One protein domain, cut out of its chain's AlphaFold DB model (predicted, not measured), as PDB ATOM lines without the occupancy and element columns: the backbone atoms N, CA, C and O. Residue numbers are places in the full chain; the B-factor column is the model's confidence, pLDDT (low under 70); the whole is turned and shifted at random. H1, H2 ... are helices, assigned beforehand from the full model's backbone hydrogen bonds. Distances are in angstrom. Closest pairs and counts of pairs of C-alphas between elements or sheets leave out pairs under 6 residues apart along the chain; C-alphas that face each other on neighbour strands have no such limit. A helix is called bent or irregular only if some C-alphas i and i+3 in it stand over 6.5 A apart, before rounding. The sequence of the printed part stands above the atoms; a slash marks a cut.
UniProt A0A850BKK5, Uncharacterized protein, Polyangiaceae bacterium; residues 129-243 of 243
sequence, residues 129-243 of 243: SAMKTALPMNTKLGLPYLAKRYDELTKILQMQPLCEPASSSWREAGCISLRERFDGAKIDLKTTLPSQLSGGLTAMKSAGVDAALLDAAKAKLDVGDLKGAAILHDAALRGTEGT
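This is residues 129 to 243 of the 243 residues of an uncharacterized protein of Polyangiaceae bacterium (UniProt A0A850BKK5). The longest helix, H3, is bent, and its long arm H3b forms the backbone of an elongated helical body: H2 packs beside the first part of this arm, and the hairpin of H4 and H5 packs beside its later part. The short arm H3a turns off at one end and packs on the last part of H2, while the small H1 and a long stretch with no named element, residues 133 to 146, lead into H2. The printed part has 115 residues with five named helices, H1 to H5 in order along the chain, and no named strand; its class is all helix. It is loose, with a radius of gyration of the C-alphas of 16.6 A, and spans 56 by 28 by 16 A.

H3, residues 172 to 206, was assigned as one helix by its hydrogen bonds but is bent: C-alphas 180 and 183 are 7.3 A apart. Its arm H3a holds residues 172 to 180, 13.1 A long. Its arm H3b holds residues 183 to 206, 33.7 A long, from C-alpha 183 at (131.775, 141.484, 126.429); it has a kink of 32 degrees near residue 193 and is irregular, with C-alphas 190 and 193 7.0 A apart. H2, residues 147 to 163, is 25.2 A long and only just irregular, with C-alphas 158 and 161 6.9 A apart. H4, residues 211 to 222, is 15.9 A long. H5, residues 226 to 241, is 23.0 A long and ends at C-alpha 241 (116.564, 173.117, 126.628). H1, residues 129 to 132, is 5.1 A long.

H2, H3b, H4 and H5 form an up-and-down bundle, each running against the one before it. Residues 150 to 157 of H2 touch residues 185 to 193 of H3b at a shallow tilt of 9 degrees, opposite ways; the closest C-alphas, of Leu 153 and Ala 185, are 5.5 A apart. Residues 194 to 205 of H3b touch H4 in a hairpin, closest at the C-alphas of Leu 201 and Leu 214, 6.2 A. H4 and H5 form another hairpin, at a shallow tilt of 21 degrees; the closest C-alphas, of Ala 217 and Ala 229, are 4.6 A apart. H5 touches H2 through residues 147 to 150 of H2, with the C-alphas of Ala 147 and Ala 230 closest at 4.7 A. Residues 156 to 163 of H2 touch H3a at a steep tilt of 53 degrees, closest at the C-alphas of Cys 163 and Cys 175, 5.2 A. H1 touches H2, closest at the C-alphas of Met 131 and Glu 152, 6.8 A; H2 and H4 are apart. Every O i to N i+4 pair is within hydrogen-bond range in H4, against 10 of 13 in H2, 18 of 20 in H3b, 11 of 12 in H5 and 2 of 5 in H3a, where 3 of 6 O i to N i+3 pairs are within range; H1 is too short for an O i to N i+4 pair.

The two C-alphas farthest apart, of Ser 168 and Gly 208, are 56.0 A apart. The printed part has no cut; the link from H1 to H2 is long. Residues 167 to 168 and 242 to 243 have pLDDT under 70.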
ATOM      1  N   SER A 129     138.904 155.220 123.483       89.44
ATOM      2  CA  SER A 129     138.906 156.553 124.098       89.44
ATOM      3  C   SER A 129     137.525 157.212 124.065       89.44
ATOM      4  O   SER A 129     137.106 157.808 125.059       89.44
ATOM      5  N   ALA A 130     136.768 157.044 122.977       87.88
ATOM      6  CA  ALA A 130     135.386 157.512 122.887       87.88
ATOM      7  C   ALA A 130     134.505 156.875 123.975       87.88
ATOM      8  O   ALA A 130     133.704 157.563 124.600       87.88
ATOM      9  N   MET A 131     134.727 155.596 124.295       84.12
ATOM     10  CA  MET A 131     134.019 154.908 125.382       84.12
ATOM     11  C   MET A 131     134.358 155.413 126.787       84.12
ATOM     12  O   MET A 131     133.527 155.278 127.690       84.12
ATOM     13  N   LYS A 132     135.562 155.965 126.986       85.00
ATOM     14  CA  LYS A 132     135.996 156.574 128.256       85.00
ATOM     15  C   LYS A 132     135.486 158.004 128.428       85.00
ATOM     16  O   LYS A 132     135.468 158.510 129.546       85.00
ATOM     17  N   THR A 133     135.107 158.660 127.335       87.31
ATOM     18  CA  THR A 133     134.632 160.042 127.370       87.31
ATOM     19  C   THR A 133     133.277 160.096 128.074       87.31
ATOM     20  O   THR A 133     132.372 159.327 127.750       87.31
ATOM     21  N   ALA A 134     133.145 160.996 129.052       84.00
ATOM     22  CA  ALA A 134     131.889 161.201 129.762       84.00
ATOM     23  C   ALA A 134     130.782 161.624 128.785       84.00
ATOM     24  O   ALA A 134     131.015 162.392 127.848       84.00
ATOM     25  N   LEU A 135     129.572 161.109 129.005       85.12
ATOM     26  CA  LEU A 135     128.432 161.453 128.167       85.12
ATOM     27  C   LEU A 135     128.049 162.919 128.400       85.12
ATOM     28  O   LEU A 135     128.013 163.355 129.553       85.12
ATOM     29  N   PRO A 136     127.760 163.684 127.333       86.50
ATOM     30  CA  PRO A 136     127.235 165.026 127.499       86.50
ATOM     31  C   PRO A 136     125.891 164.943 128.227       86.50
ATOM     32  O   PRO A 136     125.068 164.076 127.922       86.50
ATOM     33  N   MET A 137     125.698 165.840 129.188       88.94
ATOM     34  CA  MET A 137     124.492 165.921 130.004       88.94
ATOM     35  C   MET A 137     123.600 167.056 129.515       88.94
ATOM     36  O   MET A 137     124.089 168.098 129.079       88.94
ATOM     37  N   ASN A 138     122.296 166.857 129.638       89.94
ATOM     38  CA  ASN A 138     121.300 167.903 129.515       89.94
ATOM     39  C   ASN A 138     121.428 168.897 130.676       89.94
ATOM     40  O   ASN A 138     121.541 168.491 131.835       89.94
ATOM     41  N   THR A 139     121.374 170.193 130.377       85.62
ATOM     42  CA  THR A 139     121.628 171.240 131.385       85.62
ATOM     43  C   THR A 139     120.487 171.426 132.387       85.62
ATOM     44  O   THR A 139     120.745 171.809 133.525       85.62
ATOM     45  N   LYS A 140     119.237 171.124 132.004       84.25
ATOM     46  CA  LYS A 140     118.060 171.298 132.876       84.25
ATOM     47  C   LYS A 140     117.755 170.080 133.745       84.25
ATOM     48  O   LYS A 140     117.455 170.229 134.923       84.25
ATOM     49  N   LEU A 141     117.801 168.885 133.161       84.81
ATOM     50  CA  LEU A 141     117.407 167.636 133.818       84.81
ATOM     51  C   LEU A 141     118.600 166.807 134.306       84.81
ATOM     52  O   LEU A 141     118.400 165.816 135.001       84.81
ATOM     53  N   GLY A 142     119.832 167.167 133.930       87.31
ATOM     54  CA  GLY A 142     121.035 166.423 134.321       87.31
ATOM     55  C   GLY A 142     121.106 165.003 133.745       87.31
ATOM     56  O   GLY A 142     121.843 164.167 134.261       87.31
ATOM     57  N   LEU A 143     120.327 164.713 132.697       89.50
ATOM     58  CA  LEU A 143     120.255 163.397 132.060       89.50
ATOM     59  C   LEU A 143     121.248 163.291 130.887       89.50
ATOM     60  O   LEU A 143     121.387 164.255 130.130       89.50
ATOM     61  N   PRO A 144     121.923 162.143 130.691       91.94
ATOM     62  CA  PRO A 144     122.889 161.967 129.610       91.94
ATOM     63  C   PRO A 144     122.219 161.781 128.244       91.94
ATOM     64  O   PRO A 144     121.176 161.139 128.137       91.94
ATOM     65  N   TYR A 145     122.876 162.247 127.180       91.69
ATOM     66  CA  TYR A 145     122.513 161.884 125.805       91.69
ATOM     67  C   TYR A 145     123.049 160.491 125.451       91.69
ATOM     68  O   TYR A 145     124.254 160.240 125.525       91.69
ATOM     69  N   LEU A 146     122.167 159.586 125.030       92.19
ATOM     70  CA  LEU A 146     122.447 158.152 124.918       92.19
ATOM     71  C   LEU A 146     122.635 157.664 123.474       92.19
ATOM     72  O   LEU A 146     123.240 156.608 123.268       92.19
ATOM     73  N   ALA A 147     122.209 158.419 122.454       92.19
ATOM     74  CA  ALA A 147     122.300 157.964 121.060       92.19
ATOM     75  C   ALA A 147     123.754 157.759 120.601       92.19
ATOM     76  O   ALA A 147     124.077 156.762 119.955       92.19
ATOM     77  N   LYS A 148     124.663 158.658 121.000       89.56
ATOM     78  CA  LYS A 148     126.098 158.504 120.703       89.56
ATOM     79  C   LYS A 148     126.708 157.289 121.406       89.56
ATOM     80  O   LYS A 148     127.557 156.625 120.819       89.56
ATOM     81  N   ARG A 149     126.265 156.971 122.629       90.88
ATOM     82  CA  ARG A 149     126.742 155.791 123.370       90.88
ATOM     83  C   ARG A 149     126.393 154.504 122.629       90.88
ATOM     84  O   ARG A 149     127.249 153.636 122.502       90.88
ATOM     85  N   TYR A 150     125.169 154.412 122.108       92.38
ATOM     86  CA  TYR A 150     124.738 153.286 121.279       92.38
ATOM     87  C   TYR A 150     125.623 153.108 120.037       92.38
ATOM     88  O   TYR A 150     126.058 151.994 119.735       92.38
ATOM     89  N   ASP A 151     125.913 154.201 119.324       91.81
ATOM     90  CA  ASP A 151     126.739 154.150 118.116       91.81
ATOM     91  C   ASP A 151     128.177 153.690 118.427       91.81
ATOM     92  O   ASP A 151     128.709 152.856 117.697       91.81
ATOM     93  N   GLU A 152     128.798 154.166 119.512       91.06
ATOM     94  CA  GLU A 152     130.150 153.725 119.907       91.06
ATOM     95  C   GLU A 152     130.198 152.258 120.349       91.06
ATOM     96  O   GLU A 152     131.083 151.514 119.923       91.06
ATOM     97  N   LEU A 153     129.208 151.803 121.125       91.81
ATOM     98  CA  LEU A 153     129.072 150.391 121.497       91.81
ATOM     99  C   LEU A 153     128.949 149.495 120.256       91.81
ATOM    100  O   LEU A 153     129.620 148.469 120.145       91.81
ATOM    101  N   THR A 154     128.132 149.916 119.289       92.00
ATOM    102  CA  THR A 154     127.926 149.177 118.039       92.00
ATOM    103  C   THR A 154     129.199 149.135 117.195       92.00
ATOM    104  O   THR A 154     129.543 148.075 116.674       92.00
ATOM    105  N   LYS A 155     129.935 150.250 117.084       91.38
ATOM    106  CA  LYS A 155     131.217 150.297 116.360       91.38
ATOM    107  C   LYS A 155     132.230 149.318 116.946       91.38
ATOM    108  O   LYS A 155     132.877 148.605 116.190       91.38
ATOM    109  N   ILE A 156     132.331 149.231 118.273       91.25
ATOM    110  CA  ILE A 156     133.223 148.266 118.929       91.25
ATOM    111  C   ILE A 156     132.827 146.828 118.582       91.25
ATOM    112  O   ILE A 156     133.684 146.044 118.181       91.25
ATOM    113  N   LEU A 157     131.540 146.481 118.653       91.69
ATOM    114  CA  LEU A 157     131.088 145.126 118.309       91.69
ATOM    115  C   LEU A 157     131.256 144.789 116.823       91.69
ATOM    116  O   LEU A 157     131.534 143.641 116.488       91.69
ATOM    117  N   GLN A 158     131.161 145.773 115.928       90.75
ATOM    118  CA  GLN A 158     131.464 145.582 114.505       90.75
ATOM    119  C   GLN A 158     132.934 145.209 114.256       90.75
ATOM    120  O   GLN A 158     133.234 144.587 113.237       90.75
ATOM    121  N   MET A 159     133.842 145.541 115.182       89.31
ATOM    122  CA  MET A 159     135.257 145.164 115.107       89.31
ATOM    123  C   MET A 159     135.532 143.762 115.662       89.31
ATOM    124  O   MET A 159     136.595 143.207 115.382       89.31
ATOM    125  N   GLN A 160     134.596 143.152 116.400       89.25
ATOM    126  CA  GLN A 160     134.790 141.826 116.997       89.25
ATOM    127  C   GLN A 160     135.164 140.744 115.967       89.25
ATOM    128  O   GLN A 160     136.174 140.071 116.181       89.25
ATOM    129  N   PRO A 161     134.480 140.615 114.811       87.50
ATOM    130  CA  PRO A 161     134.843 139.618 113.800       87.50
ATOM    131  C   PRO A 161     136.234 139.831 113.187       87.50
ATOM    132  O   PRO A 161     136.782 138.928 112.566       87.50
ATOM    133  N   LEU A 162     136.807 141.034 113.312       84.69
ATOM    134  CA  LEU A 162     138.151 141.335 112.815       84.69
ATOM    135  C   LEU A 162     139.247 140.926 113.801       84.69
ATOM    136  O   LEU A 162     140.406 140.823 113.393       84.69
ATOM    137  N   CYS A 163     138.879 140.732 115.067       86.44
ATOM    138  CA  CYS A 163     139.776 140.472 116.188       86.44
ATOM    139  C   CYS A 163     139.637 139.064 116.780       86.44
ATOM    140  O   CYS A 163     140.425 138.707 117.662       86.44
ATOM    141  N   GLU A 164     138.667 138.282 116.298       84.50
ATOM    142  CA  GLU A 164     138.427 136.889 116.672       84.50
ATOM    143  C   GLU A 164     138.530 135.957 115.446       84.50
ATOM    144  O   GLU A 164     137.901 136.230 114.422       84.50
ATOM    145  N   PRO A 165     139.272 134.834 115.539       75.25
ATOM    146  CA  PRO A 165     140.184 134.470 116.627       75.25
ATOM    147  C   PRO A 165     141.442 135.354 116.644       75.25
ATOM    148  O   PRO A 165     141.770 136.016 115.655       75.25
ATOM    149  N   ALA A 166     142.165 135.340 117.769       70.88
ATOM    150  CA  ALA A 166     143.489 135.953 117.847       70.88
ATOM    151  C   ALA A 166     144.360 135.405 116.705       70.88
ATOM    152  O   ALA A 166     144.455 134.192 116.506       70.88
ATOM    153  N   SER A 167     144.943 136.302 115.915       67.56
ATOM    154  CA  SER A 167     145.709 135.940 114.724       67.56
ATOM    155  C   SER A 167     147.042 136.661 114.763       67.56
ATOM    156  O   SER A 167     147.123 137.790 115.226       67.56
ATOM    157  N   SER A 168     148.088 136.076 114.186       64.12
ATOM    158  CA  SER A 168     149.372 136.761 113.966       64.12
ATOM    159  C   SER A 168     149.297 137.829 112.859       64.12
ATOM    160  O   SER A 168     150.287 138.131 112.194       64.12
ATOM    161  N   SER A 169     148.111 138.390 112.611       79.44
ATOM    162  CA  SER A 169     147.911 139.399 111.582       79.44
ATOM    163  C   SER A 169     148.439 140.758 112.035       79.44
ATOM    164  O   SER A 169     148.555 141.057 113.221       79.44
ATOM    165  N   TRP A 170     148.670 141.642 111.067       85.50
ATOM    166  CA  TRP A 170     149.045 143.042 111.296       85.50
ATOM    167  C   TRP A 170     148.049 143.826 112.181       85.50
ATOM    168  O   TRP A 170     148.346 144.947 112.589       85.50
ATOM    169  N   ARG A 171     146.870 143.259 112.474       88.81
ATOM    170  CA  ARG A 171     145.807 143.853 113.300       88.81
ATOM    171  C   ARG A 171     145.964 143.560 114.791       88.81
ATOM    172  O   ARG A 171     145.324 144.227 115.597       88.81
ATOM    173  N   GLU A 172     146.790 142.580 115.156       88.62
ATOM    174  CA  GLU A 172     146.835 142.008 116.506       88.62
ATOM    175  C   GLU A 172     147.064 143.066 117.592       88.62
ATOM    176  O   GLU A 172     146.307 143.121 118.558       88.62
ATOM    177  N   ALA A 173     148.011 143.985 117.377       84.44
ATOM    178  CA  ALA A 173     148.301 145.078 118.307       84.44
ATOM    179  C   ALA A 173     147.062 145.938 118.637       84.44
ATOM    180  O   ALA A 173     146.823 146.256 119.797       84.44
ATOM    181  N   GLY A 174     146.236 146.261 117.635       85.38
ATOM    182  CA  GLY A 174     145.000 147.027 117.830       85.38
ATOM    183  C   GLY A 174     143.810 146.191 118.310       85.38
ATOM    184  O   GLY A 174     142.816 146.749 118.764       85.38
ATOM    185  N   CYS A 175     143.874 144.863 118.197       90.38
ATOM    186  CA  CYS A 175     142.813 143.963 118.644       90.38
ATOM    187  C   CYS A 175     142.912 143.609 120.130       90.38
ATOM    188  O   CYS A 175     141.884 143.315 120.742       90.38
ATOM    189  N   ILE A 176     144.111 143.669 120.720       88.38
ATOM    190  CA  ILE A 176     144.328 143.426 122.154       88.38
ATOM    191  C   ILE A 176     143.454 144.364 123.001       88.38
ATOM    192  O   ILE A 176     142.684 143.890 123.833       88.38
ATOM    193  N   SER A 177     143.491 145.674 122.733       84.50
ATOM    194  CA  SER A 177     142.726 146.672 123.498       84.50
ATOM    195  C   SER A 177     141.209 146.579 123.293       84.50
ATOM    196  O   SER A 177     140.436 146.945 124.180       84.50
ATOM    197  N   LEU A 178     140.763 146.076 122.138       89.00
ATOM    198  CA  LEU A 178     139.345 145.911 121.818       89.00
ATOM    199  C   LEU A 178     138.735 144.653 122.444       89.00
ATOM    200  O   LEU A 178     137.587 144.702 122.890       89.00
ATOM    201  N   ARG A 179     139.484 143.543 122.519       90.12
ATOM    202  CA  ARG A 179     138.977 142.268 123.060       90.12
ATOM    203  C   ARG A 179     138.474 142.388 124.490       90.12
ATOM    204  O   ARG A 179     137.408 141.869 124.802       90.12
ATOM    205  N   GLU A 180     139.171 143.154 125.321       87.62
ATOM    206  CA  GLU A 180     138.763 143.429 126.706       87.62
ATOM    207  C   GLU A 180     137.421 144.176 126.813       87.62
ATOM    208  O   GLU A 180     136.831 144.262 127.889       87.62
ATOM    209  N   ARG A 181     136.930 144.758 125.710       89.31
ATOM    210  CA  ARG A 181     135.737 145.612 125.680       89.31
ATOM    211  C   ARG A 181     134.527 144.957 125.029       89.31
ATOM    212  O   ARG A 181     133.429 145.464 125.234       89.31
ATOM    213  N   PHE A 182     134.684 143.864 124.281       91.50
ATOM    214  CA  PHE A 182     133.565 143.261 123.545       91.50
ATOM    215  C   PHE A 182     132.458 142.760 124.469       91.50
ATOM    216  O   PHE A 182     131.296 143.103 124.261       91.50
ATOM    217  N   ASP A 183     132.795 142.019 125.522       90.94
ATOM    218  CA  ASP A 183     131.775 141.484 126.429       90.94
ATOM    219  C   ASP A 183     131.102 142.589 127.246       90.94
ATOM    220  O   ASP A 183     129.876 142.608 127.366       90.94
ATOM    221  N   GLY A 184     131.876 143.579 127.701       90.62
ATOM    222  CA  GLY A 184     131.330 144.783 128.329       90.62
ATOM    223  C   GLY A 184     130.382 145.545 127.400       90.62
ATOM    224  O   GLY A 184     129.304 145.945 127.824       90.62
ATOM    225  N   ALA A 185     130.724 145.681 126.116       91.56
ATOM    226  CA  ALA A 185     129.873 146.349 125.135       91.56
ATOM    227  C   ALA A 185     128.581 145.568 124.829       91.56
ATOM    228  O   ALA A 185     127.520 146.175 124.666       91.56
ATOM    229  N   LYS A 186     128.639 144.228 124.796       92.94
ATOM    230  CA  LYS A 186     127.446 143.369 124.677       92.94
ATOM    231  C   LYS A 186     126.522 143.534 125.880       92.94
ATOM    232  O   LYS A 186     125.311 143.654 125.699       92.94
ATOM    233  N   ILE A 187     127.084 143.541 127.091       92.94
ATOM    234  CA  ILE A 187     126.329 143.758 128.330       92.94
ATOM    235  C   ILE A 187     125.700 145.152 128.309       92.94
ATOM    236  O   ILE A 187     124.488 145.267 128.467       92.94
ATOM    237  N   ASP A 188     126.478 146.189 128.002       91.06
ATOM    238  CA  ASP A 188     125.991 147.568 127.957       91.06
ATOM    239  C   ASP A 188     124.818 147.745 126.987       91.06
ATOM    240  O   ASP A 188     123.836 148.401 127.332       91.06
ATOM    241  N   LEU A 189     124.868 147.131 125.800       92.00
ATOM    242  CA  LEU A 189     123.750 147.176 124.853       92.00
ATOM    243  C   LEU A 189     122.533 146.375 125.320       92.00
ATOM    244  O   LEU A 189     121.405 146.775 125.046       92.00
ATOM    245  N   LYS A 190     122.740 145.246 126.003       91.12
ATOM    246  CA  LYS A 190     121.651 144.348 126.401       91.12
ATOM    247  C   LYS A 190     120.940 144.796 127.677       91.12
ATOM    248  O   LYS A 190     119.746 144.542 127.808       91.12
ATOM    249  N   THR A 191     121.648 145.412 128.622       90.19
ATOM    250  CA  THR A 191     121.125 145.678 129.972       90.19
ATOM    251  C   THR A 191     121.277 147.134 130.397       90.19
ATOM    252  O   THR A 191     120.281 147.763 130.754       90.19
ATOM    253  N   THR A 192     122.485 147.698 130.325       90.81
ATOM    254  CA  THR A 192     122.772 149.046 130.843       90.81
ATOM    255  C   THR A 192     122.006 150.122 130.075       90.81
ATOM    256  O   THR A 192     121.304 150.934 130.674       90.81
ATOM    257  N   LEU A 193     122.097 150.118 128.744       92.19
ATOM    258  CA  LEU A 193     121.496 151.143 127.894       92.19
ATOM    259  C   LEU A 193     119.955 151.105 127.927       92.19
ATOM    260  O   LEU A 193     119.360 152.167 128.115       92.19
ATOM    261  N   PRO A 194     119.281 149.938 127.833       93.31
ATOM    262  CA  PRO A 194     117.831 149.870 128.026       93.31
ATOM    263  C   PRO A 194     117.378 150.382 129.400       93.31
ATOM    264  O   PRO A 194     116.369 151.079 129.490       93.31
ATOM    265  N   SER A 195     118.132 150.081 130.465       91.94
ATOM    266  CA  SER A 195     117.827 150.558 131.819       91.94
ATOM    267  C   SER A 195     118.007 152.073 131.961       91.94
ATOM    268  O   SER A 195     117.180 152.732 132.586       91.94
ATOM    269  N   GLN A 196     119.049 152.644 131.354       91.69
ATOM    270  CA  GLN A 196     119.257 154.094 131.332       91.69
ATOM    271  C   GLN A 196     118.161 154.814 130.543       91.69
ATOM    272  O   GLN A 196     117.678 155.853 130.987       91.69
ATOM    273  N   LEU A 197     117.727 154.246 129.413       92.88
ATOM    274  CA  LEU A 197     116.621 154.788 128.623       92.88
ATOM    275  C   LEU A 197     115.304 154.758 129.403       92.88
ATOM    276  O   LEU A 197     114.614 155.771 129.463       92.88
ATOM    277  N   SER A 198     114.955 153.636 130.040       92.50
ATOM    278  CA  SER A 198     113.710 153.544 130.815       92.50
ATOM    279  C   SER A 198     113.710 154.473 132.037       92.50
ATOM    280  O   SER A 198     112.704 155.137 132.311       92.50
ATOM    281  N   GLY A 199     114.848 154.586 132.728       91.88
ATOM    282  CA  GLY A 199     115.042 155.536 133.823       91.88
ATOM    283  C   GLY A 199     114.926 156.991 133.363       91.88
ATOM    284  O   GLY A 199     114.192 157.768 133.972       91.88
ATOM    285  N   GLY A 200     115.574 157.345 132.249       91.06
ATOM    286  CA  GLY A 200     115.513 158.683 131.655       91.06
ATOM    287  C   GLY A 200     114.102 159.078 131.216       91.06
ATOM    288  O   GLY A 200     113.648 160.176 131.529       91.06
ATOM    289  N   LEU A 201     113.360 158.164 130.578       92.56
ATOM    290  CA  LEU A 201     111.952 158.384 130.212       92.56
ATOM    291  C   LEU A 201     111.067 158.621 131.442       92.56
ATOM    292  O   LEU A 201     110.209 159.502 131.427       92.56
ATOM    293  N   THR A 202     111.303 157.882 132.528       92.06
ATOM    294  CA  THR A 202     110.570 158.066 133.792       92.06
ATOM    295  C   THR A 202     110.881 159.423 134.424       92.06
ATOM    296  O   THR A 202     109.967 160.129 134.844       92.06
ATOM    297  N   ALA A 203     112.153 159.828 134.443       90.44
ATOM    298  CA  ALA A 203     112.569 161.129 134.958       90.44
ATOM    299  C   ALA A 203     111.993 162.294 134.131       90.44
ATOM    300  O   ALA A 203     111.486 163.258 134.701       90.44
ATOM    301  N   MET A 204     111.992 162.184 132.796       91.00
ATOM    302  CA  MET A 204     111.378 163.181 131.911       91.00
ATOM    303  C   MET A 204     109.862 163.284 132.107       91.00
ATOM    304  O   MET A 204     109.322 164.389 132.097       91.00
ATOM    305  N   LYS A 205     109.178 162.160 132.357       90.94
ATOM    306  CA  LYS A 205     107.747 162.161 132.691       90.94
ATOM    307  C   LYS A 205     107.471 162.947 133.974       90.94
ATOM    308  O   LYS A 205     106.561 163.770 134.001       90.94
ATOM    309  N   SER A 206     108.277 162.738 135.015       88.69
ATOM    310  CA  SER A 206     108.168 163.485 136.277       88.69
ATOM    311  C   SER A 206     108.482 164.977 136.124       88.69
ATOM    312  O   SER A 206     107.981 165.785 136.898       88.69
ATOM    313  N   ALA A 207     109.283 165.347 135.122       85.69
ATOM    314  CA  ALA A 207     109.618 166.732 134.801       85.69
ATOM    315  C   ALA A 207     108.594 167.435 133.885       85.69
ATOM    316  O   ALA A 207     108.799 168.591 133.527       85.69
ATOM    317  N   GLY A 208     107.503 166.760 133.500       85.56
ATOM    318  CA  GLY A 208     106.430 167.352 132.695       85.56
ATOM    319  C   GLY A 208     106.706 167.421 131.190       85.56
ATOM    320  O   GLY A 208     106.073 168.211 130.496       85.56
ATOM    321  N   VAL A 209     107.638 166.613 130.670       87.50
ATOM    322  CA  VAL A 209     107.850 166.479 129.218       87.50
ATOM    323  C   VAL A 209     106.624 165.829 128.567       87.50
ATOM    324  O   VAL A 209     106.014 164.932 129.153       87.50
ATOM    325  N   ASP A 210     106.276 166.272 127.355       88.00
ATOM    326  CA  ASP A 210     105.112 165.796 126.596       88.00
ATOM    327  C   ASP A 210     105.049 164.260 126.525       88.00
ATOM    328  O   ASP A 210     105.967 163.591 126.035       88.00
ATOM    329  N   ALA A 211     103.927 163.711 126.996       87.50
ATOM    330  CA  ALA A 211     103.659 162.281 127.029       87.50
ATOM    331  C   ALA A 211     103.733 161.640 125.636       87.50
ATOM    332  O   ALA A 211     104.251 160.532 125.519       87.50
ATOM    333  N   ALA A 212     103.317 162.339 124.574       87.62
ATOM    334  CA  ALA A 212     103.346 161.794 123.217       87.62
ATOM    335  C   ALA A 212     104.779 161.499 122.734       87.62
ATOM    336  O   ALA A 212     105.029 160.485 122.075       87.62
ATOM    337  N   LEU A 213     105.745 162.352 123.098       86.69
ATOM    338  CA  LEU A 213     107.161 162.155 122.769       86.69
ATOM    339  C   LEU A 213     107.770 160.996 123.566       86.69
ATOM    340  O   LEU A 213     108.551 160.206 123.026       86.69
ATOM    341  N   LEU A 214     107.397 160.875 124.842       90.00
ATOM    342  CA  LEU A 214     107.873 159.801 125.714       90.00
ATOM    343  C   LEU A 214     107.290 158.440 125.313       90.00
ATOM    344  O   LEU A 214     108.020 157.447 125.303       90.00
ATOM    345  N   ASP A 215     106.021 158.398 124.910       90.69
ATOM    346  CA  ASP A 215     105.351 157.183 124.444       90.69
ATOM    347  C   ASP A 215     105.947 156.685 123.123       90.69
ATOM    348  O   ASP A 215     106.167 155.484 122.958       90.69
ATOM    349  N   ALA A 216     106.317 157.591 122.210       90.50
ATOM    350  CA  ALA A 216     107.025 157.228 120.983       90.50
ATOM    351  C   ALA A 216     108.396 156.589 121.275       90.50
ATOM    352  O   ALA A 216     108.752 155.569 120.677       90.50
ATOM    353  N   ALA A 217     109.161 157.151 122.217       90.88
ATOM    354  CA  ALA A 217     110.444 156.587 122.635       90.88
ATOM    355  C   ALA A 217     110.273 155.228 123.339       90.88
ATOM    356  O   ALA A 217     111.030 154.291 123.072       90.88
ATOM    357  N   LYS A 218     109.247 155.094 124.188       91.88
ATOM    358  CA  LYS A 218     108.911 153.845 124.873       91.88
ATOM    359  C   LYS A 218     108.485 152.745 123.899       91.88
ATOM    360  O   LYS A 218     108.987 151.630 124.007       91.88
ATOM    361  N   ALA A 219     107.653 153.054 122.908       93.06
ATOM    362  CA  ALA A 219     107.242 152.092 121.887       93.06
ATOM    363  C   ALA A 219     108.445 151.527 121.113       93.06
ATOM    364  O   ALA A 219     108.495 150.335 120.808       93.06
ATOM    365  N   LYS A 220     109.455 152.362 120.831       91.88
ATOM    366  CA  LYS A 220     110.713 151.907 120.223       91.88
ATOM    367  C   LYS A 220     111.516 150.995 121.145       91.88
ATOM    368  O   LYS A 220     112.041 149.985 120.681       91.88
ATOM    369  N   LEU A 221     111.577 151.320 122.435       91.81
ATOM    370  CA  LEU A 221     112.264 150.500 123.430       91.81
ATOM    371  C   LEU A 221     111.598 149.124 123.596       91.81
ATOM    372  O   LEU A 221     112.299 148.116 123.620       91.81
ATOM    373  N   ASP A 222     110.265 149.078 123.636       91.31
ATOM    374  CA  ASP A 222     109.488 147.848 123.843       91.31
ATOM    375  C   ASP A 222     109.620 146.864 122.657       91.31
ATOM    376  O   ASP A 222     109.593 145.650 122.848       91.31
ATOM    377  N   VAL A 223     109.841 147.371 121.436       93.00
ATOM    378  CA  VAL A 223     110.120 146.557 120.229       93.00
ATOM    379  C   VAL A 223     111.622 146.227 120.078       93.00
ATOM    380  O   VAL A 223     112.022 145.513 119.161       93.00
ATOM    381  N   GLY A 224     112.480 146.715 120.981       88.25
ATOM    382  CA  GLY A 224     113.927 146.473 120.951       88.25
ATOM    383  C   GLY A 224     114.714 147.357 119.972       88.25
ATOM    384  O   GLY A 224     115.903 147.123 119.752       88.25
ATOM    385  N   ASP A 225     114.096 148.399 119.403       92.25
ATOM    386  CA  ASP A 225     114.766 149.414 118.578       92.25
ATOM    387  C   ASP A 225     115.499 150.425 119.476       92.25
ATOM    388  O   ASP A 225     115.071 151.565 119.676       92.25
ATOM    389  N   LEU A 226     116.628 149.989 120.043       91.81
ATOM    390  CA  LEU A 226     117.430 150.787 120.978       91.81
ATOM    391  C   LEU A 226     117.975 152.073 120.350       91.81
ATOM    392  O   LEU A 226     118.066 153.096 121.029       91.81
ATOM    393  N   LYS A 227     118.308 152.050 119.052       92.75
ATOM    394  CA  LYS A 227     118.786 153.239 118.338       92.75
ATOM    395  C   LYS A 227     117.669 154.266 118.185       92.75
ATOM    396  O   LYS A 227     117.879 155.440 118.486       92.75
ATOM    397  N   GLY A 228     116.493 153.829 117.733       90.44
ATOM    398  CA  GLY A 228     115.316 154.683 117.620       90.44
ATOM    399  C   GLY A 228     114.906 155.267 118.970       90.44
ATOM    400  O   GLY A 228     114.694 156.475 119.069       90.44
ATOM    401  N   ALA A 229     114.884 154.439 120.018       92.94
ATOM    402  CA  ALA A 229     114.577 154.869 121.380       92.94
ATOM    403  C   ALA A 229     115.574 155.923 121.893       92.94
ATOM    404  O   ALA A 229     115.157 156.955 122.413       92.94
ATOM    405  N   ALA A 230     116.880 155.714 121.691       92.88
ATOM    406  CA  ALA A 230     117.909 156.659 122.123       92.88
ATOM    407  C   ALA A 230     117.864 157.994 121.363       92.88
ATOM    408  O   ALA A 230     118.073 159.048 121.958       92.88
ATOM    409  N   ILE A 231     117.550 157.980 120.064       93.38
ATOM    410  CA  ILE A 231     117.390 159.213 119.278       93.38
ATOM    411  C   ILE A 231     116.184 160.020 119.767       93.38
ATOM    412  O   ILE A 231     116.295 161.235 119.919       93.38
ATOM    413  N   LEU A 232     115.048 159.360 120.017       92.50
ATOM    414  CA  LEU A 232     113.838 160.023 120.511       92.50
ATOM    415  C   LEU A 232     114.016 160.541 121.941       92.50
ATOM    416  O   LEU A 232     113.607 161.661 122.232       92.50
ATOM    417  N   HIS A 233     114.696 159.781 122.799       92.75
ATOM    418  CA  HIS A 233     115.104 160.222 124.133       92.75
ATOM    419  C   HIS A 233     115.958 161.497 124.071       92.75
ATOM    420  O   HIS A 233     115.644 162.498 124.711       92.75
ATOM    421  N   ASP A 234     117.006 161.503 123.245       92.38
ATOM    422  CA  ASP A 234     117.892 162.661 123.101       92.38
ATOM    423  C   ASP A 234     117.177 163.871 122.481       92.38
ATOM    424  O   ASP A 234     117.480 165.015 122.822       92.38
ATOM    425  N   ALA A 235     116.229 163.637 121.570       89.69
ATOM    426  CA  ALA A 235     115.385 164.685 121.007       89.69
ATOM    427  C   ALA A 235     114.457 165.299 122.067       89.69
ATOM    428  O   ALA A 235     114.373 166.524 122.142       89.69
ATOM    429  N   ALA A 236     113.832 164.475 122.913       88.94
ATOM    430  CA  ALA A 236     113.011 164.946 124.025       88.94
ATOM    431  C   ALA A 236     113.833 165.801 125.003       88.94
ATOM    432  O   ALA A 236     113.407 166.898 125.357       88.94
ATOM    433  N   LEU A 237     115.057 165.374 125.343       89.19
ATOM    434  CA  LEU A 237     115.976 166.159 126.176       89.19
ATOM    435  C   LEU A 237     116.371 167.500 125.544       89.19
ATOM    436  O   LEU A 237     116.417 168.511 126.232       89.19
ATOM    437  N   ARG A 238     116.644 167.559 124.236       87.38
ATOM    438  CA  ARG A 238     116.920 168.853 123.578       87.38
ATOM    439  C   ARG A 238     115.694 169.763 123.562       87.38
ATOM    440  O   ARG A 238     115.841 170.975 123.674       87.38
ATOM    441  N   GLY A 239     114.497 169.188 123.448       81.38
ATOM    442  CA  GLY A 239     113.240 169.931 123.521       81.38
ATOM    443  C   GLY A 239     113.053 170.659 124.853       81.38
ATOM    444  O   GLY A 239     112.484 171.748 124.875       81.38
ATOM    445  N   THR A 240     113.595 170.124 125.953       80.62
ATOM    446  CA  THR A 240     113.524 170.798 127.257       80.62
ATOM    447  C   THR A 240     114.489 171.975 127.371       80.62
ATOM    448  O   THR A 240     114.212 172.893 128.134       80.62
ATOM    449  N   GLU A 241     115.582 172.015 126.604       77.31
ATOM    450  CA  GLU A 241     116.564 173.117 126.628       77.31
ATOM    451  C   GLU A 241     116.118 174.351 125.836       77.31
ATOM    452  O   GLU A 241     116.562 175.452 126.145       77.31
ATOM    453  N   GLY A 242     115.251 174.175 124.831       57.38
ATOM    454  CA  GLY A 242     114.777 175.236 123.930       57.38
ATOM    455  C   GLY A 242     113.466 175.923 124.334       57.38
ATOM    456  O   GLY A 242     112.894 176.640 123.516       57.38
ATOM    457  N   THR A 243     112.986 175.679 125.554       44.41
ATOM    458  CA  THR A 243     111.849 176.369 126.201       44.41
ATOM    459  C   THR A 243     112.333 177.211 127.369       44.41
ATOM    460  O   THR A 243     111.652 178.193 127.716       44.41
TER     461      THR A 243